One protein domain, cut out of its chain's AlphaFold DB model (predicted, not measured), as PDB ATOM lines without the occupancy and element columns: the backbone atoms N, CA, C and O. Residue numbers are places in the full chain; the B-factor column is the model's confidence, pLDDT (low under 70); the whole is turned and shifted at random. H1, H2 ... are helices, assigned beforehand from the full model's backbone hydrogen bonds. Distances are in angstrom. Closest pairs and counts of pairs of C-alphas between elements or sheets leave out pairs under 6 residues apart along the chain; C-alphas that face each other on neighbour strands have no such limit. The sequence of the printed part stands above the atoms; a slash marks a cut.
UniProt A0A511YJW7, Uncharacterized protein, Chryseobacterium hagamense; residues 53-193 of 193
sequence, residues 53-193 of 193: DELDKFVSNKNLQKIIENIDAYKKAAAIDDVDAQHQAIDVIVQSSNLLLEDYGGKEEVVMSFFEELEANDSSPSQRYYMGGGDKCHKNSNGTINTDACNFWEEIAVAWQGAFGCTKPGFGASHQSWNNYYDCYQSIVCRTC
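What this domain is: This is residues 53 to 193 of the 193 residues of an uncharacterized protein of Chryseobacterium hagamense (UniProt A0A511YJW7). Helix H5 sits in the middle, with the helical hairpin of H2 and H3 laid crosswise over it and H4 and H6 on two opposite sides of it. H1 lies at one end, before H2, and a loop of 30 residues, 122 to 151, winds outside the core between H4 and H5. The printed part has 141 residues with six named helices, H1 to H6 in order, and no named strand; the class is all helix. It is compact, with a radius of gyration of the C-alphas of 14.4 A and spans of 44 by 30 by 22 A.

How they stand to each other: H1, residues 53 to 59, and H4, residues 108 to 121, only just touch, with 3 pairs of C-alphas within 8 A, the closest Leu 55 and Phe 114 at 6.7 A. H2, residues 62 to 79, and H3, residues 83 to 103, form a hairpin, a shallow tilt of 19 degrees, opposite ways; their closest C-alphas, Asn 63 and Ser 96, are 4.9 A apart. The hub is H5, residues 152 to 165, about perpendicular to H3 at 90 degrees, with the C-alphas of Val 94 and Ala 163 closest at 4.7 A. H5 touches H2 too, closest at the C-alphas of Ile 68 and Ile 156, 6.6 A. H4 and H5 form a hairpin at 15 degrees, closest at the C-alphas of Glu 119 and Trp 153, 5.6 A. H6, residues 175 to 192, touches H5 at a steep tilt of 51 degrees, with the C-alphas of Gly 162 and Tyr 185 closest at 5.8 A; H6 and H3 are apart. Every O i to N i+4 pair is within hydrogen-bond range in H1, H2, H3, H4 and H6, and 9 of 10 in H5.

Where its parts are: H1 begins at C-alpha 53, (7.583, 71.471, -50.757), and H6 ends at C-alpha 192, (1.970, 46.366, -51.479). First to last C-alpha, H3 measures 30.2 A, H2 26.1 A and H6 25.7 A.

The domain as a whole: The C-alphas of Asp 53 and Ser 174 are farthest apart, 45.1 A. The printed part has no cut; the link from H4 to H5 is long, and residues 123 to 134 in it have pLDDT under 70.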
ATOM      1  N   ASP A  53       7.108  71.033 -52.075       87.31
ATOM      2  CA  ASP A  53       7.583  71.471 -50.757       87.31
ATOM      3  C   ASP A  53       7.105  70.568 -49.604       87.31
ATOM      4  O   ASP A  53       7.799  70.417 -48.597       87.31
ATOM      5  N   GLU A  54       5.900  70.002 -49.689       90.38
ATOM      6  CA  GLU A  54       5.380  69.059 -48.692       90.38
ATOM      7  C   GLU A  54       6.006  67.677 -48.844       90.38
ATOM      8  O   GLU A  54       6.316  67.045 -47.834       90.38
ATOM      9  N   LEU A  55       6.249  67.246 -50.083       91.25
ATOM     10  CA  LEU A  55       6.945  65.998 -50.377       91.25
ATOM     11  C   LEU A  55       8.391  66.043 -49.859       91.25
ATOM     12  O   LEU A  55       8.824  65.133 -49.153       91.25
ATOM     13  N   ASP A  56       9.106  67.143 -50.097       91.81
ATOM     14  CA  ASP A  56      10.471  67.353 -49.599       91.81
ATOM     15  C   ASP A  56      10.528  67.378 -48.065       91.81
ATOM     16  O   ASP A  56      11.447  66.821 -47.450       91.81
ATOM     17  N   LYS A  57       9.525  67.987 -47.416       95.00
ATOM     18  CA  LYS A  57       9.377  67.951 -45.952       95.00
ATOM     19  C   LYS A  57       9.100  66.544 -45.441       95.00
ATOM     20  O   LYS A  57       9.642  66.185 -44.397       95.00
ATOM     21  N   PHE A  58       8.280  65.771 -46.151       96.25
ATOM     22  CA  PHE A  58       7.990  64.383 -45.808       96.25
ATOM     23  C   PHE A  58       9.243  63.522 -45.891       96.25
ATOM     24  O   PHE A  58       9.615  62.906 -44.895       96.25
ATOM     25  N   VAL A  59       9.966  63.580 -47.010       95.12
ATOM     26  CA  VAL A  59      11.244  62.873 -47.185       95.12
ATOM     27  C   VAL A  59      12.248  63.283 -46.108       95.12
ATOM     28  O   VAL A  59      12.931  62.434 -45.542       95.12
ATOM     29  N   SER A  60      12.302  64.566 -45.754       96.00
ATOM     30  CA  SER A  60      13.213  65.082 -44.721       96.00
ATOM     31  C   SER A  60      12.716  64.875 -43.282       96.00
ATOM     32  O   SER A  60      13.393  65.291 -42.335       96.00
ATOM     33  N   ASN A  61      11.543  64.266 -43.071       97.94
ATOM     34  CA  ASN A  61      10.983  64.080 -41.738       97.94
ATOM     35  C   ASN A  61      11.878  63.135 -40.914       97.94
ATOM     36  O   ASN A  61      12.152  61.999 -41.298       97.94
ATOM     37  N   LYS A  62      12.305  63.585 -39.728       98.19
ATOM     38  CA  LYS A  62      13.199  62.825 -38.835       98.19
ATOM     39  C   LYS A  62      12.650  61.444 -38.442       98.19
ATOM     40  O   LYS A  62      13.428  60.527 -38.200       98.19
ATOM     41  N   ASN A  63      11.332  61.304 -38.320       98.38
ATOM     42  CA  ASN A  63      10.679  60.056 -37.945       98.38
ATOM     43  C   ASN A  63      10.660  59.096 -39.140       98.38
ATOM     44  O   ASN A  63      10.960  57.921 -38.958       98.38
ATOM     45  N   LEU A  64      10.438  59.600 -40.359       98.12
ATOM     46  CA  LEU A  64      10.611  58.809 -41.579       98.12
ATOM     47  C   LEU A  64      12.055  58.306 -41.721       98.12
ATOM     48  O   LEU A  64      12.271  57.120 -41.957       98.12
ATOM     49  N   GLN A  65      13.046  59.172 -41.495       97.88
ATOM     50  CA  GLN A  65      14.461  58.781 -41.534       97.88
ATOM     51  C   GLN A  65      14.778  57.665 -40.525       97.88
ATOM     52  O   GLN A  65      15.428  56.683 -40.877       97.88
ATOM     53  N   LYS A  66      14.230  57.735 -39.304       98.31
ATOM     54  CA  LYS A  66      14.364  56.653 -38.315       98.31
ATOM     55  C   LYS A  66      13.723  55.342 -38.761       98.31
ATOM     56  O   LYS A  66      14.280  54.286 -38.470       98.31
ATOM     57  N   ILE A  67      12.572  55.388 -39.439       98.06
ATOM     58  CA  ILE A  67      11.942  54.186 -40.010       98.06
ATOM     59  C   ILE A  67      12.900  53.557 -41.027       98.06
ATOM     60  O   ILE A  67      13.224  52.380 -40.897       98.06
ATOM     61  N   ILE A  68      13.424  54.351 -41.968       95.81
ATOM     62  CA  ILE A  68      14.360  53.896 -43.011       95.81
ATOM     63  C   ILE A  68      15.606  53.242 -42.395       95.81
ATOM     64  O   ILE A  68      15.966  52.122 -42.754       95.81
ATOM     65  N   GLU A  69      16.243  53.907 -41.430       96.19
ATOM     66  CA  GLU A  69      17.431  53.388 -40.740       96.19
ATOM     67  C   GLU A  69      17.160  52.052 -40.030       96.19
ATOM     68  O   GLU A  69      18.013  51.159 -40.019       96.19
ATOM     69  N   ASN A  70      15.972  51.893 -39.440       97.56
ATOM     70  CA  ASN A  70      15.639  50.701 -38.661       97.56
ATOM     71  C   ASN A  70      15.098  49.546 -39.507       97.56
ATOM     72  O   ASN A  70      15.223  48.401 -39.080       97.56
ATOM     73  N   ILE A  71      14.610  49.795 -40.725       95.31
ATOM     74  CA  ILE A  71      14.411  48.730 -41.721       95.31
ATOM     75  C   ILE A  71      15.757  48.054 -42.017       95.31
ATOM     76  O   ILE A  71      15.874  46.831 -41.933       95.31
ATOM     77  N   ASP A  72      16.806  48.840 -42.283       91.88
ATOM     78  CA  ASP A  72      18.145  48.293 -42.531       91.88
ATOM     79  C   ASP A  72      18.706  47.564 -41.300       91.88
ATOM     80  O   ASP A  72      19.337  46.510 -41.435       91.88
ATOM     81  N   ALA A  73      18.492  48.109 -40.098       95.19
ATOM     82  CA  ALA A  73      18.901  47.467 -38.849       95.19
ATOM     83  C   ALA A  73      18.198  46.114 -38.648       95.19
ATOM     84  O   ALA A  73      18.864  45.119 -38.356       95.19
ATOM     85  N   TYR A  74      16.883  46.058 -38.885       93.81
ATOM     86  CA  TYR A  74      16.104  44.823 -38.833       93.81
ATOM     87  C   TYR A  74      16.643  43.780 -39.819       93.81
ATOM     88  O   TYR A  74      16.917  42.651 -39.416       93.81
ATOM     89  N   LYS A  75      16.868  44.150 -41.088       90.06
ATOM     90  CA  LYS A  75      17.372  43.222 -42.120       90.06
ATOM     91  C   LYS A  75      18.736  42.642 -41.748       90.06
ATOM     92  O   LYS A  75      18.951  41.437 -41.872       90.06
ATOM     93  N   LYS A  76      19.650  43.478 -41.239       91.44
ATOM     94  CA  LYS A  76      20.970  43.031 -40.763       91.44
ATOM     95  C   LYS A  76      20.855  42.051 -39.598       91.44
ATOM     96  O   LYS A  76      21.542  41.035 -39.612       91.44
ATOM     97  N   ALA A  77      19.987  42.334 -38.629       92.56
ATOM     98  CA  ALA A  77      19.744  41.457 -37.488       92.56
ATOM     99  C   ALA A  77      19.095  40.125 -37.909       92.56
ATOM    100  O   ALA A  77      19.536  39.058 -37.485       92.56
ATOM    101  N   ALA A  78      18.106  40.166 -38.807       89.12
ATOM    102  CA  ALA A  78      17.430  38.986 -39.341       89.12
ATOM    103  C   ALA A  78      18.371  38.068 -40.139       89.12
ATOM    104  O   ALA A  78      18.225  36.847 -40.097       89.12
ATOM    105  N   ALA A  79      19.363  38.629 -40.837       87.81
ATOM    106  CA  ALA A  79      20.351  37.851 -41.586       87.81
ATOM    107  C   ALA A  79      21.264  36.987 -40.700       87.81
ATOM    108  O   ALA A  79      21.827  36.007 -41.188       87.81
ATOM    109  N   ILE A  80      21.406  37.335 -39.419       90.69
ATOM    110  CA  ILE A  80      22.237  36.611 -38.446       90.69
ATOM    111  C   ILE A  80      21.425  36.022 -37.282       90.69
ATOM    112  O   ILE A  80      22.018  35.578 -36.304       90.69
ATOM    113  N   ASP A  81      20.094  36.020 -37.393       88.69
ATOM    114  CA  ASP A  81      19.158  35.535 -36.366       88.69
ATOM    115  C   ASP A  81      19.315  36.219 -34.987       88.69
ATOM    116  O   ASP A  81      19.115  35.618 -33.932       88.69
ATOM    117  N   ASP A  82      19.669  37.510 -34.976       92.31
ATOM    118  CA  ASP A  82      19.726  38.320 -33.753       92.31
ATOM    119  C   ASP A  82      18.323  38.838 -33.401       92.31
ATOM    120  O   ASP A  82      17.881  39.903 -33.838       92.31
ATOM    121  N   VAL A  83      17.585  38.028 -32.646       90.44
ATOM    122  CA  VAL A  83      16.186  38.282 -32.267       90.44
ATOM    123  C   VAL A  83      16.029  39.541 -31.400       90.44
ATOM    124  O   VAL A  83      15.034  40.259 -31.530       90.44
ATOM    125  N   ASP A  84      17.002  39.848 -30.540       91.94
ATOM    126  CA  ASP A  84      16.938  41.027 -29.669       91.94
ATOM    127  C   ASP A  84      17.149  42.315 -30.471       91.94
ATOM    128  O   ASP A  84      16.407  43.286 -30.288       91.94
ATOM    129  N   ALA A  85      18.095  42.317 -31.414       94.44
ATOM    130  CA  ALA A  85      18.281  43.443 -32.327       94.44
ATOM    131  C   ALA A  85      17.085  43.618 -33.281       94.44
ATOM    132  O   ALA A  85      16.685  44.752 -33.557       94.44
ATOM    133  N   GLN A  86      16.455  42.523 -33.730       92.94
ATOM    134  CA  GLN A  86      15.203  42.595 -34.494       92.94
ATOM    135  C   GLN A  86      14.090  43.280 -33.689       92.94
ATOM    136  O   GLN A  86      13.430  44.176 -34.215       92.94
ATOM    137  N   HIS A  87      13.896  42.906 -32.419       94.12
ATOM    138  CA  HIS A  87      12.916  43.563 -31.547       94.12
ATOM    139  C   HIS A  87      13.186  45.062 -31.400       94.12
ATOM    140  O   HIS A  87      12.263  45.861 -31.545       94.12
ATOM    141  N   GLN A  88      14.437  45.450 -31.144       95.69
ATOM    142  CA  GLN A  88      14.805  46.860 -30.984       95.69
ATOM    143  C   GLN A  88      14.505  47.672 -32.247       95.69
ATOM    144  O   GLN A  88      13.935  48.760 -32.157       95.69
ATOM    145  N   ALA A  89      14.831  47.132 -33.423       96.38
ATOM    146  CA  ALA A  89      14.528  47.781 -34.692       96.38
ATOM    147  C   ALA A  89      13.010  47.937 -34.905       96.38
ATOM    148  O   ALA A  89      12.546  49.025 -35.249       96.38
ATOM    149  N   ILE A  90      12.225  46.887 -34.634       95.75
ATOM    150  CA  ILE A  90      10.757  46.928 -34.740       95.75
ATOM    151  C   ILE A  90      10.164  47.958 -33.770       95.75
ATOM    152  O   ILE A  90       9.272  48.712 -34.156       95.75
ATOM    153  N   ASP A  91      10.668  48.046 -32.538       95.88
ATOM    154  CA  ASP A  91      10.211  49.032 -31.552       95.88
ATOM    155  C   ASP A  91      10.418  50.470 -32.043       95.88
ATOM    156  O   ASP A  91       9.511  51.301 -31.932       95.88
ATOM    157  N   VAL A  92      11.574  50.760 -32.645       97.81
ATOM    158  CA  VAL A  92      11.855  52.086 -33.214       97.81
ATOM    159  C   VAL A  92      10.992  52.366 -34.443       97.81
ATOM    160  O   VAL A  92      10.508  53.494 -34.582       97.81
ATOM    161  N   ILE A  93      10.751  51.371 -35.307       97.94
ATOM    162  CA  ILE A  93       9.843  51.503 -36.458       97.94
ATOM    163  C   ILE A  93       8.435  51.846 -35.973       97.94
ATOM    164  O   ILE A  93       7.849  52.817 -36.449       97.94
ATOM    165  N   VAL A  94       7.907  51.114 -34.989       97.31
ATOM    166  CA  VAL A  94       6.566  51.354 -34.439       97.31
ATOM    167  C   VAL A  94       6.474  52.735 -33.799       97.31
ATOM    168  O   VAL A  94       5.547  53.494 -34.088       97.31
ATOM    169  N   GLN A  95       7.440  53.105 -32.957       97.94
ATOM    170  CA  GLN A  95       7.443  54.412 -32.305       97.94
ATOM    171  C   GLN A  95       7.523  55.553 -33.328       97.94
ATOM    172  O   GLN A  95       6.766  56.518 -33.242       97.94
ATOM    173  N   SER A  96       8.424  55.444 -34.303       98.56
ATOM    174  CA  SER A  96       8.625  56.487 -35.310       98.56
ATOM    175  C   SER A  96       7.443  56.573 -36.275       98.56
ATOM    176  O   SER A  96       7.095  57.672 -36.687       98.56
ATOM    177  N   SER A  97       6.771  55.458 -36.572       98.31
ATOM    178  CA  SER A  97       5.552  55.449 -37.394       98.31
ATOM    179  C   SER A  97       4.396  56.172 -36.708       98.31
ATOM    180  O   SER A  97       3.713  56.961 -37.357       98.31
ATOM    181  N   ASN A  98       4.220  55.978 -35.394       97.88
ATOM    182  CA  ASN A  98       3.237  56.730 -34.605       97.88
ATOM    183  C   ASN A  98       3.541  58.237 -34.614       97.88
ATOM    184  O   ASN A  98       2.657  59.040 -34.892       97.88
ATOM    185  N   LEU A  99       4.798  58.625 -34.376       98.38
ATOM    186  CA  LEU A  99       5.199  60.037 -34.390       98.38
ATOM    187  C   LEU A  99       5.077  60.670 -35.782       98.38
ATOM    188  O   LEU A  99       4.688  61.826 -35.899       98.38
ATOM    189  N   LEU A 100       5.386  59.918 -36.842       98.25
ATOM    190  CA  LEU A 100       5.171  60.366 -38.214       98.25
ATOM    191  C   LEU A 100       3.678  60.602 -38.462       98.25
ATOM    192  O   LEU A 100       3.301  61.652 -38.963       98.25
ATOM    193  N   LEU A 101       2.814  59.668 -38.063       97.75
ATOM    194  CA  LEU A 101       1.367  59.827 -38.185       97.75
ATOM    195  C   LEU A 101       0.861  61.075 -37.437       97.75
ATOM    196  O   LEU A 101       0.043  61.825 -37.973       97.75
ATOM    197  N   GLU A 102       1.378  61.342 -36.236       97.75
ATOM    198  CA  GLU A 102       1.073  62.553 -35.463       97.75
ATOM    199  C   GLU A 102       1.530  63.843 -36.167       97.75
ATOM    200  O   GLU A 102       0.745  64.793 -36.244       97.75
ATOM    201  N   ASP A 103       2.742  63.872 -36.737       96.88
ATOM    202  CA  ASP A 103       3.270  65.020 -37.500       96.88
ATOM    203  C   ASP A 103       2.355  65.397 -38.684       96.88
ATOM    204  O   ASP A 103       2.292  66.565 -39.078       96.88
ATOM    205  N   TYR A 104       1.608  64.425 -39.219       95.50
ATOM    206  CA  TYR A 104       0.655  64.586 -40.322       95.50
ATOM    207  C   TYR A 104      -0.816  64.558 -39.872       95.50
ATOM    208  O   TYR A 104      -1.731  64.300 -40.658       95.50
ATOM    209  N   GLY A 105      -1.071  64.888 -38.603       95.62
ATOM    210  CA  GLY A 105      -2.414  65.156 -38.086       95.62
ATOM    211  C   GLY A 105      -3.242  63.913 -37.761       95.62
ATOM    212  O   GLY A 105      -4.467  64.015 -37.683       95.62
ATOM    213  N   GLY A 106      -2.603  62.758 -37.574       95.06
ATOM    214  CA  GLY A 106      -3.272  61.520 -37.173       95.06
ATOM    215  C   GLY A 106      -4.031  60.821 -38.302       95.06
ATOM    216  O   GLY A 106      -4.923  60.024 -38.022       95.06
ATOM    217  N   LYS A 107      -3.733  61.152 -39.563       93.06
ATOM    218  CA  LYS A 107      -4.460  60.669 -40.744       93.06
ATOM    219  C   LYS A 107      -3.611  59.711 -41.564       93.06
ATOM    220  O   LYS A 107      -2.685  60.137 -42.255       93.06
ATOM    221  N   GLU A 108      -3.941  58.427 -41.500       94.00
ATOM    222  CA  GLU A 108      -3.227  57.377 -42.231       94.00
ATOM    223  C   GLU A 108      -3.250  57.625 -43.743       94.00
ATOM    224  O   GLU A 108      -2.231  57.461 -44.412       94.00
ATOM    225  N   GLU A 109      -4.375  58.112 -44.272       94.25
ATOM    226  CA  GLU A 109      -4.543  58.409 -45.692       94.25
ATOM    227  C   GLU A 109      -3.587  59.497 -46.201       94.25
ATOM    228  O   GLU A 109      -3.172  59.449 -47.354       94.25
ATOM    229  N   VAL A 110      -3.197  60.444 -45.339       94.38
ATOM    230  CA  VAL A 110      -2.247  61.512 -45.687       94.38
ATOM    231  C   VAL A 110      -0.827  60.963 -45.768       94.38
ATOM    232  O   VAL A 110      -0.081  61.294 -46.683       94.38
ATOM    233  N   VAL A 111      -0.433  60.107 -44.825       96.00
ATOM    234  CA  VAL A 111       0.900  59.492 -44.857       96.00
ATOM    235  C   VAL A 111       1.019  58.539 -46.046       96.00
ATOM    236  O   VAL A 111       2.006  58.588 -46.779       96.00
ATOM    237  N   MET A 112      -0.016  57.732 -46.294       94.25
ATOM    238  CA  MET A 112      -0.047  56.814 -47.432       94.25
ATOM    239  C   MET A 112       0.011  57.535 -48.778       94.25
ATOM    240  O   MET A 112       0.746  57.089 -49.654       94.25
ATOM    241  N   SER A 113      -0.661  58.680 -48.936       94.12
ATOM    242  CA  SER A 113      -0.584  59.437 -50.191       94.12
ATOM    243  C   SER A 113       0.824  59.949 -50.504       94.12
ATOM    244  O   SER A 113       1.194  60.029 -51.672       94.12
ATOM    245  N   PHE A 114       1.630  60.274 -49.482       95.19
ATOM    246  CA  PHE A 114       3.025  60.658 -49.709       95.19
ATOM    247  C   PHE A 114       3.851  59.478 -50.218       95.19
ATOM    248  O   PHE A 114       4.655  59.657 -51.128       95.19
ATOM    249  N   PHE A 115       3.644  58.276 -49.670       94.00
ATOM    250  CA  PHE A 115       4.317  57.075 -50.171       94.00
ATOM    251  C   PHE A 115       3.924  56.761 -51.618       94.00
ATOM    252  O   PHE A 115       4.812  56.534 -52.434       94.00
ATOM    253  N   GLU A 116       2.633  56.829 -51.951       90.50
ATOM    254  CA  GLU A 116       2.136  56.624 -53.321       90.50
ATOM    255  C   GLU A 116       2.715  57.658 -54.304       90.50
ATOM    256  O   GLU A 116       3.099  57.320 -55.425       90.50
ATOM    257  N   GLU A 117       2.816  58.929 -53.896       91.25
ATOM    258  CA  GLU A 117       3.413  59.971 -54.735       91.25
ATOM    259  C   GLU A 117       4.930  59.779 -54.911       91.25
ATOM    260  O   GLU A 117       5.448  59.987 -56.011       91.25
ATOM    261  N   LEU A 118       5.647  59.363 -53.865       90.44
ATOM    262  CA  LEU A 118       7.081  59.062 -53.946       90.44
ATOM    263  C   LEU A 118       7.363  57.862 -54.847       90.44
ATOM    264  O   LEU A 118       8.253  57.937 -55.689       90.44
ATOM    265  N   GLU A 119       6.570  56.801 -54.723       87.69
ATOM    266  CA  GLU A 119       6.639  55.624 -55.588       87.69
ATOM    267  C   GLU A 119       6.401  56.001 -57.059       87.69
ATOM    268  O   GLU A 119       7.189  55.650 -57.934       87.69
ATOM    269  N   ALA A 120       5.363  56.794 -57.342       84.25
ATOM    270  CA  ALA A 120       5.045  57.221 -58.704       84.25
ATOM    271  C   ALA A 120       6.130  58.112 -59.340       84.25
ATOM    272  O   ALA A 120       6.240  58.170 -60.570       84.25
ATOM    273  N   ASN A 121       6.907  58.826 -58.520       79.38
ATOM    274  CA  ASN A 121       7.974  59.722 -58.966       79.38
ATOM    275  C   ASN A 121       9.363  59.051 -58.983       79.38
ATOM    276  O   ASN A 121      10.277  59.598 -59.607       79.38
ATOM    277  N   ASP A 122       9.536  57.889 -58.347       70.12
ATOM    278  CA  ASP A 122      10.799  57.152 -58.296       70.12
ATOM    279  C   ASP A 122      10.747  55.898 -59.178       70.12
ATOM    280  O   ASP A 122      10.205  54.855 -58.831       70.12
ATOM    281  N   SER A 123      11.358  55.987 -60.357       52.31
ATOM    282  CA  SER A 123      11.484  54.866 -61.295       52.31
ATOM    283  C   SER A 123      12.643  53.905 -60.970       52.31
ATOM    284  O   SER A 123      12.998  53.072 -61.810       52.31
ATOM    285  N   SER A 124      13.285  54.033 -59.806       50.91
ATOM    286  CA  SER A 124      14.484  53.259 -59.471       50.91
ATOM    287  C   SER A 124      14.128  51.925 -58.802       50.91
ATOM    288  O   SER A 124      13.509  51.922 -57.737       50.91
ATOM    289  N   PRO A 125      14.553  50.772 -59.351       47.75
ATOM    290  CA  PRO A 125      14.428  49.505 -58.640       47.75
ATOM    291  C   PRO A 125      15.250  49.550 -57.342       47.75
ATOM    292  O   PRO A 125      16.338  50.136 -57.307       47.75
ATOM    293  N   SER A 126      14.745  48.926 -56.275       49.94
ATOM    294  CA  SER A 126      15.452  48.853 -54.993       49.94
ATOM    295  C   SER A 126      16.831  48.201 -55.180       49.94
ATOM    296  O   SER A 126      16.980  47.095 -55.693       49.94
ATOM    297  N   GLN A 127      17.895  48.900 -54.776       46.06
ATOM    298  CA  GLN A 127      19.273  48.389 -54.847       46.06
ATOM    299  C   GLN A 127      19.688  47.577 -53.604       46.06
ATOM    300  O   GLN A 127      20.883  47.416 -53.346       46.06
ATOM    301  N   ARG A 128      18.756  47.086 -52.779       50.06
ATOM    302  CA  ARG A 128      19.104  46.585 -51.439       50.06
ATOM    303  C   ARG A 128      18.842  45.095 -51.253       50.06
ATOM    304  O   ARG A 128      17.703  44.678 -51.152       50.06
ATOM    305  N   TYR A 129      19.950  44.364 -51.092       47.41
ATOM    306  CA  TYR A 129      20.090  43.073 -50.399       47.41
ATOM    307  C   TYR A 129      18.980  42.050 -50.696       47.41
ATOM    308  O   TYR A 129      18.009  41.952 -49.956       47.41
ATOM    309  N   TYR A 130      19.185  41.261 -51.754       48.41
ATOM    310  CA  TYR A 130      18.322  40.133 -52.099       48.41
ATOM    311  C   TYR A 130      18.517  38.980 -51.103       48.41
ATOM    312  O   TYR A 130      19.618  38.424 -51.011       48.41
ATOM    313  N   MET A 131      17.475  38.623 -50.352       48.62
ATOM    314  CA  MET A 131      17.444  37.472 -49.438       48.62
ATOM    315  C   MET A 131      16.465  36.361 -49.878       48.62
ATOM    316  O   MET A 131      16.479  35.274 -49.294       48.62
ATOM    317  N   GLY A 132      15.669  36.587 -50.925       50.31
ATOM    318  CA  GLY A 132      14.542  35.772 -51.372       50.31
ATOM    319  C   GLY A 132      14.490  35.525 -52.889       50.31
ATOM    320  O   GLY A 132      15.078  36.216 -53.714       50.31
ATOM    321  N   GLY A 133      13.766  34.477 -53.292       50.22
ATOM    322  CA  GLY A 133      13.682  34.006 -54.685       50.22
ATOM    323  C   GLY A 133      12.855  34.876 -55.646       50.22
ATOM    324  O   GLY A 133      12.499  34.391 -56.718       50.22
ATOM    325  N   GLY A 134      12.512  36.116 -55.269       59.81
ATOM    326  CA  GLY A 134      11.731  37.063 -56.081       59.81
ATOM    327  C   GLY A 134      10.199  36.959 -55.980       59.81
ATOM    328  O   GLY A 134       9.499  37.700 -56.664       59.81
ATOM    329  N   ASP A 135       9.651  36.072 -55.139       78.19
ATOM    330  CA  ASP A 135       8.201  35.955 -54.907       78.19
ATOM    331  C   ASP A 135       7.762  36.748 -53.665       78.19
ATOM    332  O   ASP A 135       8.023  36.348 -52.529       78.19
ATOM    333  N   LYS A 136       7.057  37.863 -53.889       75.81
ATOM    334  CA  LYS A 136       6.594  38.801 -52.851       75.81
ATOM    335  C   LYS A 136       5.615  38.218 -51.830       75.81
ATOM    336  O   LYS A 136       5.403  38.807 -50.772       75.81
ATOM    337  N   CYS A 137       4.982  37.088 -52.126       86.81
ATOM    338  CA  CYS A 137       3.968  36.494 -51.256       86.81
ATOM    339  C   CYS A 137       4.504  35.333 -50.412       86.81
ATOM    340  O   CYS A 137       3.749  34.742 -49.639       86.81
ATOM    341  N   HIS A 138       5.802  35.038 -50.510       89.00
ATOM    342  CA  HIS A 138       6.451  33.973 -49.758       89.00
ATOM    343  C   HIS A 138       7.610  34.515 -48.924       89.00
ATOM    344  O   HIS A 138       8.420  35.304 -49.403       89.00
ATOM    345  N   LYS A 139       7.694  34.042 -47.676       88.50
ATOM    346  CA  LYS A 139       8.793  34.335 -46.749       88.50
ATOM    347  C   LYS A 139      10.130  33.819 -47.290       88.50
ATOM    348  O   LYS A 139      10.167  32.920 -48.133       88.50
ATOM    349  N   ASN A 140      11.227  34.347 -46.756       83.31
ATOM    350  CA  ASN A 140      12.565  33.832 -47.035       83.31
ATOM    351  C   ASN A 140      12.690  32.369 -46.582       83.31
ATOM    352  O   ASN A 140      11.925  31.889 -45.740       83.31
ATOM    353  N   SER A 141      13.698  31.652 -47.081       83.94
ATOM    354  CA  SER A 141      13.928  30.244 -46.718       83.94
ATOM    355  C   SER A 141      14.221  30.026 -45.228       83.94
ATOM    356  O   SER A 141      14.013  28.928 -44.721       83.94
ATOM    357  N   ASN A 142      14.695  31.056 -44.521       82.00
ATOM    358  CA  ASN A 142      14.883  31.054 -43.066       82.00
ATOM    359  C   ASN A 142      13.598  31.409 -42.285       82.00
ATOM    360  O   ASN A 142      13.632  31.482 -41.061       82.00
ATOM    361  N   GLY A 143      12.472  31.636 -42.968       85.31
ATOM    362  CA  GLY A 143      11.182  31.953 -42.359       85.31
ATOM    363  C   GLY A 143      10.963  33.428 -42.018       85.31
ATOM    364  O   GLY A 143       9.892  33.743 -41.497       85.31
ATOM    365  N   THR A 144      11.913  34.322 -42.321       86.06
ATOM    366  CA  THR A 144      11.770  35.772 -42.102       86.06
ATOM    367  C   THR A 144      11.059  36.465 -43.267       86.06
ATOM    368  O   THR A 144      10.790  35.865 -44.311       86.06
ATOM    369  N   ILE A 145      10.740  37.746 -43.083       89.62
ATOM    370  CA  ILE A 145      10.060  38.577 -44.080       89.62
ATOM    371  C   ILE A 145      10.927  38.728 -45.339       89.62
ATOM    372  O   ILE A 145      12.086  39.137 -45.256       89.62
ATOM    373  N   ASN A 146      10.343  38.452 -46.501       88.19
ATOM    374  CA  ASN A 146      10.939  38.677 -47.814       88.19
ATOM    375  C   ASN A 146      10.412  39.990 -48.405       88.19
ATOM    376  O   ASN A 146       9.229  40.048 -48.728       88.19
ATOM    377  N   THR A 147      11.266  41.008 -48.556       87.06
ATOM    378  CA  THR A 147      10.945  42.305 -49.195       87.06
ATOM    379  C   THR A 147      11.617  42.484 -50.558       87.06
ATOM    380  O   THR A 147      11.572  43.573 -51.119       87.06
ATOM    381  N   ASP A 148      12.209  41.435 -51.133       82.56
ATOM    382  CA  ASP A 148      13.035  41.531 -52.348       82.56
ATOM    383  C   ASP A 148      12.292  42.031 -53.589       82.56
ATOM    384  O   ASP A 148      12.907  42.531 -54.529       82.56
ATOM    385  N   ALA A 149      10.975  41.849 -53.620       81.06
ATOM    386  CA  ALA A 149      10.141  42.316 -54.716       81.06
ATOM    387  C   ALA A 149       9.738  43.792 -54.581       81.06
ATOM    388  O   ALA A 149       9.281  44.367 -55.561       81.06
ATOM    389  N   CYS A 150       9.902  44.388 -53.398       85.75
ATOM    390  CA  CYS A 150       9.535  45.772 -53.136       85.75
ATOM    391  C   CYS A 150      10.586  46.726 -53.699       85.75
ATOM    392  O   CYS A 150      11.792  46.529 -53.511       85.75
ATOM    393  N   ASN A 151      10.141  47.817 -54.310       86.50
ATOM    394  CA  ASN A 151      10.962  49.000 -54.493       86.50
ATOM    395  C   ASN A 151      11.220  49.700 -53.140       86.50
ATOM    396  O   ASN A 151      10.712  49.301 -52.090       86.50
ATOM    397  N   PHE A 152      12.069  50.731 -53.145       89.56
ATOM    398  CA  PHE A 152      12.491  51.397 -51.911       89.56
ATOM    399  C   PHE A 152      11.320  52.024 -51.137       89.56
ATOM    400  O   PHE A 152      11.231  51.851 -49.922       89.56
ATOM    401  N   TRP A 153      10.414  52.722 -51.823       92.50
ATOM    402  CA  TRP A 153       9.276  53.380 -51.177       92.50
ATOM    403  C   TRP A 153       8.191  52.387 -50.768       92.50
ATOM    404  O   TRP A 153       7.626  52.542 -49.687       92.50
ATOM    405  N   GLU A 154       7.973  51.325 -51.546       92.00
ATOM    406  CA  GLU A 154       7.116  50.200 -51.156       92.00
ATOM    407  C   GLU A 154       7.625  49.526 -49.875       92.00
ATOM    408  O   GLU A 154       6.837  49.263 -48.971       92.00
ATOM    409  N   GLU A 155       8.936  49.289 -49.738       92.81
ATOM    410  CA  GLU A 155       9.513  48.684 -48.526       92.81
ATOM    411  C   GLU A 155       9.259  49.558 -47.284       92.81
ATOM    412  O   GLU A 155       8.898  49.049 -46.217       92.81
ATOM    413  N   ILE A 156       9.384  50.879 -47.426       95.75
ATOM    414  CA  ILE A 156       9.097  51.825 -46.341       95.75
ATOM    415  C   ILE A 156       7.601  51.858 -46.020       95.75
ATOM    416  O   ILE A 156       7.229  51.820 -44.844       95.75
ATOM    417  N   ALA A 157       6.744  51.887 -47.042       95.75
ATOM    418  CA  ALA A 157       5.295  51.859 -46.875       95.75
ATOM    419  C   ALA A 157       4.844  50.575 -46.169       95.75
ATOM    420  O   ALA A 157       4.043  50.633 -45.237       95.75
ATOM    421  N   VAL A 158       5.413  49.422 -46.536       95.81
ATOM    422  CA  VAL A 158       5.180  48.140 -45.859       95.81
ATOM    423  C   VAL A 158       5.578  48.218 -44.385       95.81
ATOM    424  O   VAL A 158       4.811  47.768 -43.537       95.81
ATOM    425  N   ALA A 159       6.745  48.778 -44.053       96.50
ATOM    426  CA  ALA A 159       7.187  48.895 -42.660       96.50
ATOM    427  C   ALA A 159       6.275  49.792 -41.829       96.50
ATOM    428  O   ALA A 159       5.914  49.443 -40.701       96.50
ATOM    429  N   TRP A 160       5.855  50.912 -42.410       97.69
ATOM    430  CA  TRP A 160       4.910  51.820 -41.782       97.69
ATOM    431  C   TRP A 160       3.537  51.156 -41.589       97.69
ATOM    432  O   TRP A 160       3.000  51.174 -40.487       97.69
ATOM    433  N   GLN A 161       3.002  50.465 -42.599       96.56
ATOM    434  CA  GLN A 161       1.755  49.697 -42.479       96.56
ATOM    435  C   GLN A 161       1.879  48.560 -41.455       96.56
ATOM    436  O   GLN A 161       0.960  48.319 -40.672       96.56
ATOM    437  N   GLY A 162       3.021  47.873 -41.424       96.00
ATOM    438  CA  GLY A 162       3.324  46.806 -40.474       96.00
ATOM    439  C   GLY A 162       3.332  47.282 -39.024       96.00
ATOM    440  O   GLY A 162       2.933  46.519 -38.143       96.00
ATOM    441  N   ALA A 163       3.702  48.541 -38.775       95.38
ATOM    442  CA  ALA A 163       3.684  49.134 -37.439       95.38
ATOM    443  C   ALA A 163       2.280  49.203 -36.813       95.38
ATOM    444  O   ALA A 163       2.162  49.142 -35.588       95.38
ATOM    445  N   PHE A 164       1.234  49.309 -37.637       90.62
ATOM    446  CA  PHE A 164      -0.162  49.395 -37.190       90.62
ATOM    447  C   PHE A 164      -0.946  48.107 -37.449       90.62
ATOM    448  O   PHE A 164      -1.839  47.750 -36.683       90.62
ATOM    449  N   GLY A 165      -0.608  47.393 -38.526       90.75
ATOM    450  CA  GLY A 165      -1.322  46.204 -38.979       90.75
ATOM    451  C   GLY A 165      -0.871  44.902 -38.323       90.75
ATOM    452  O   GLY A 165      -1.631  43.934 -38.335       90.75
ATOM    453  N   CYS A 166       0.337  44.856 -37.748       95.75
ATOM    454  CA  CYS A 166       0.897  43.634 -37.179       95.75
ATOM    455  C   CYS A 166       1.246  43.773 -35.701       95.75
ATOM    456  O   CYS A 166       1.968  44.671 -35.273       95.75
ATOM    457  N   THR A 167       0.790  42.803 -34.911       93.56
ATOM    458  CA  THR A 167       1.148  42.703 -33.498       93.56
ATOM    459  C   THR A 167       2.617  42.321 -33.370       93.56
ATOM    460  O   THR A 167       2.986  41.172 -33.621       93.56
ATOM    461  N   LYS A 168       3.456  43.277 -32.956       90.50
ATOM    462  CA  LYS A 168       4.873  43.012 -32.695       90.50
ATOM    463  C   LYS A 168       5.043  41.971 -31.573       90.50
ATOM    464  O   LYS A 168       4.323  42.035 -30.569       90.50
ATOM    465  N   PRO A 169       5.998  41.039 -31.695       90.25
ATOM    466  CA  PRO A 169       6.359  40.159 -30.596       90.25
ATOM    467  C   PRO A 169       7.003  40.969 -29.457       90.25
ATOM    468  O   PRO A 169       7.596  42.028 -29.666       90.25
ATOM    469  N   GLY A 170       6.811  40.513 -28.218       88.62
ATOM    470  CA  GLY A 170       7.483  41.075 -27.044       88.62
ATOM    471  C   GLY A 170       8.822  40.388 -26.774       88.62
ATOM    472  O   GLY A 170       9.062  39.277 -27.243       88.62
ATOM    473  N   PHE A 171       9.676  40.994 -25.946       87.50
ATOM    474  CA  PHE A 171      10.907  40.342 -25.487       87.50
ATOM    475  C   PHE A 171      10.621  38.958 -24.882       87.50
ATOM    476  O   PHE A 171       9.702  38.797 -24.077       87.50
ATOM    477  N   GLY A 172      11.400  37.952 -25.292       85.62
ATOM    478  CA  GLY A 172      11.194  36.557 -24.887       85.62
ATOM    479  C   GLY A 172       9.971  35.872 -25.514       85.62
ATOM    480  O   GLY A 172       9.560  34.813 -25.037       85.62
ATOM    481  N   ALA A 173       9.364  36.456 -26.552       88.62
ATOM    482  CA  ALA A 173       8.247  35.847 -27.262       88.62
ATOM    483  C   ALA A 173       8.607  34.476 -27.850       88.62
ATOM    484  O   ALA A 173       9.726  34.217 -28.289       88.62
ATOM    485  N   SER A 174       7.608  33.594 -27.882       91.81
ATOM    486  CA  SER A 174       7.752  32.258 -28.458       91.81
ATOM    487  C   SER A 174       8.040  32.308 -29.962       91.81
ATOM    488  O   SER A 174       7.649  33.254 -30.649       91.81
ATOM    489  N   HIS A 175       8.617  31.231 -30.501       90.56
ATOM    490  CA  HIS A 175       8.784  31.064 -31.948       90.56
ATOM    491  C   HIS A 175       7.453  31.213 -32.714       90.56
ATOM    492  O   HIS A 175       7.412  31.827 -33.775       90.56
ATOM    493  N   GLN A 176       6.335  30.740 -32.148       93.69
ATOM    494  CA  GLN A 176       5.014  30.906 -32.761       93.69
ATOM    495  C   GLN A 176       4.588  32.379 -32.846       93.69
ATOM    496  O   GLN A 176       3.995  32.791 -33.837       93.69
ATOM    497  N   SER A 177       4.885  33.180 -31.822       93.31
ATOM    498  CA  SER A 177       4.573  34.615 -31.814       93.31
ATOM    499  C   SER A 177       5.340  35.359 -32.908       93.31
ATOM    500  O   SER A 177       4.761  36.197 -33.593       93.31
ATOM    501  N   TRP A 178       6.610  35.006 -33.107       92.56
ATOM    502  CA  TRP A 178       7.423  35.517 -34.208       92.56
ATOM    503  C   TRP A 178       6.900  35.078 -35.575       92.56
ATOM    504  O   TRP A 178       6.753  35.913 -36.462       92.56
ATOM    505  N   ASN A 179       6.527  33.806 -35.731       93.31
ATOM    506  CA  ASN A 179       5.928  33.325 -36.977       93.31
ATOM    507  C   ASN A 179       4.630  34.065 -37.313       93.31
ATOM    508  O   ASN A 179       4.473  34.501 -38.447       93.31
ATOM    509  N   ASN A 180       3.750  34.285 -36.332       94.88
ATOM    510  CA  ASN A 180       2.523  35.061 -36.534       94.88
ATOM    511  C   ASN A 180       2.825  36.501 -36.987       94.88
ATOM    512  O   ASN A 180       2.124  37.035 -37.846       94.88
ATOM    513  N   TYR A 181       3.863  37.125 -36.419       94.94
ATOM    514  CA  TYR A 181       4.312  38.452 -36.838       94.94
ATOM    515  C   TYR A 181       4.816  38.439 -38.287       94.94
ATOM    516  O   TYR A 181       4.355  39.246 -39.094       94.94
ATOM    517  N   TYR A 182       5.692  37.497 -38.646       94.38
ATOM    518  CA  TYR A 182       6.206  37.379 -40.012       94.38
ATOM    519  C   TYR A 182       5.108  37.052 -41.026       94.38
ATOM    520  O   TYR A 182       5.127  37.601 -42.122       94.38
ATOM    521  N   ASP A 183       4.128  36.216 -40.677       95.06
ATOM    522  CA  ASP A 183       2.993  35.895 -41.551       95.06
ATOM    523  C   ASP A 183       2.107  37.124 -41.788       95.06
ATOM    524  O   ASP A 183       1.730  37.419 -42.926       95.06
ATOM    525  N   CYS A 184       1.820  37.890 -40.729       96.75
ATOM    526  CA  CYS A 184       1.105  39.156 -40.852       96.75
ATOM    527  C   CYS A 184       1.855  40.127 -41.770       96.75
ATOM    528  O   CYS A 184       1.276  40.648 -42.728       96.75
ATOM    529  N   TYR A 185       3.147  40.328 -41.516       95.81
ATOM    530  CA  TYR A 185       3.957  41.298 -42.243       95.81
ATOM    531  C   TYR A 185       4.158  40.877 -43.706       95.81
ATOM    532  O   TYR A 185       4.008  41.698 -44.608       95.81
ATOM    533  N   GLN A 186       4.384  39.586 -43.981       94.88
ATOM    534  CA  GLN A 186       4.461  39.067 -45.351       94.88
ATOM    535  C   GLN A 186       3.143  39.264 -46.112       94.88
ATOM    536  O   GLN A 186       3.160  39.511 -47.317       94.88
ATOM    537  N   SER A 187       1.992  39.210 -45.430       95.19
ATOM    538  CA  SER A 187       0.705  39.523 -46.065       95.19
ATOM    539  C   SER A 187       0.612  40.984 -46.517       95.19
ATOM    540  O   SER A 187      -0.057  41.266 -47.508       95.19
ATOM    541  N   ILE A 188       1.275  41.904 -45.806       95.50
ATOM    542  CA  ILE A 188       1.363  43.319 -46.184       95.50
ATOM    543  C   ILE A 188       2.277  43.448 -47.400       95.50
ATOM    544  O   ILE A 188       1.837  43.985 -48.411       95.50
ATOM    545  N   VAL A 189       3.474  42.849 -47.359       93.75
ATOM    546  CA  VAL A 189       4.391  42.806 -48.515       93.75
ATOM    547  C   VAL A 189       3.675  42.323 -49.779       93.75
ATOM    548  O   VAL A 189       3.732  42.975 -50.817       93.75
ATOM    549  N   CYS A 190       2.959  41.200 -49.688       91.94
ATOM    550  CA  CYS A 190       2.267  40.588 -50.821       91.94
ATOM    551  C   CYS A 190       1.236  41.524 -51.477       91.94
ATOM    552  O   CYS A 190       1.012  41.443 -52.687       91.94
ATOM    553  N   ARG A 191       0.597  42.396 -50.683       91.50
ATOM    554  CA  ARG A 191      -0.401  43.363 -51.161       91.50
ATOM    555  C   ARG A 191       0.226  44.641 -51.715       91.50
ATOM    556  O   ARG A 191      -0.383  45.228 -52.604       91.50
ATOM    557  N   THR A 192       1.373  45.057 -51.184       90.19
ATOM    558  CA  THR A 192       1.970  46.366 -51.479       90.19
ATOM    559  C   THR A 192       2.982  46.330 -52.630       90.19
ATOM    560  O   THR A 192       2.969  47.260 -53.420       90.19
ATOM    561  N   CYS A 193       3.818  45.289 -52.745       87.25
ATOM    562  CA  CYS A 193       5.002  45.283 -53.634       87.25
ATOM    563  C   CYS A 193       4.775  44.756 -55.075       87.25
ATOM    564  O   CYS A 193       3.665  44.253 -55.345       87.25
TER     565      CYS A 193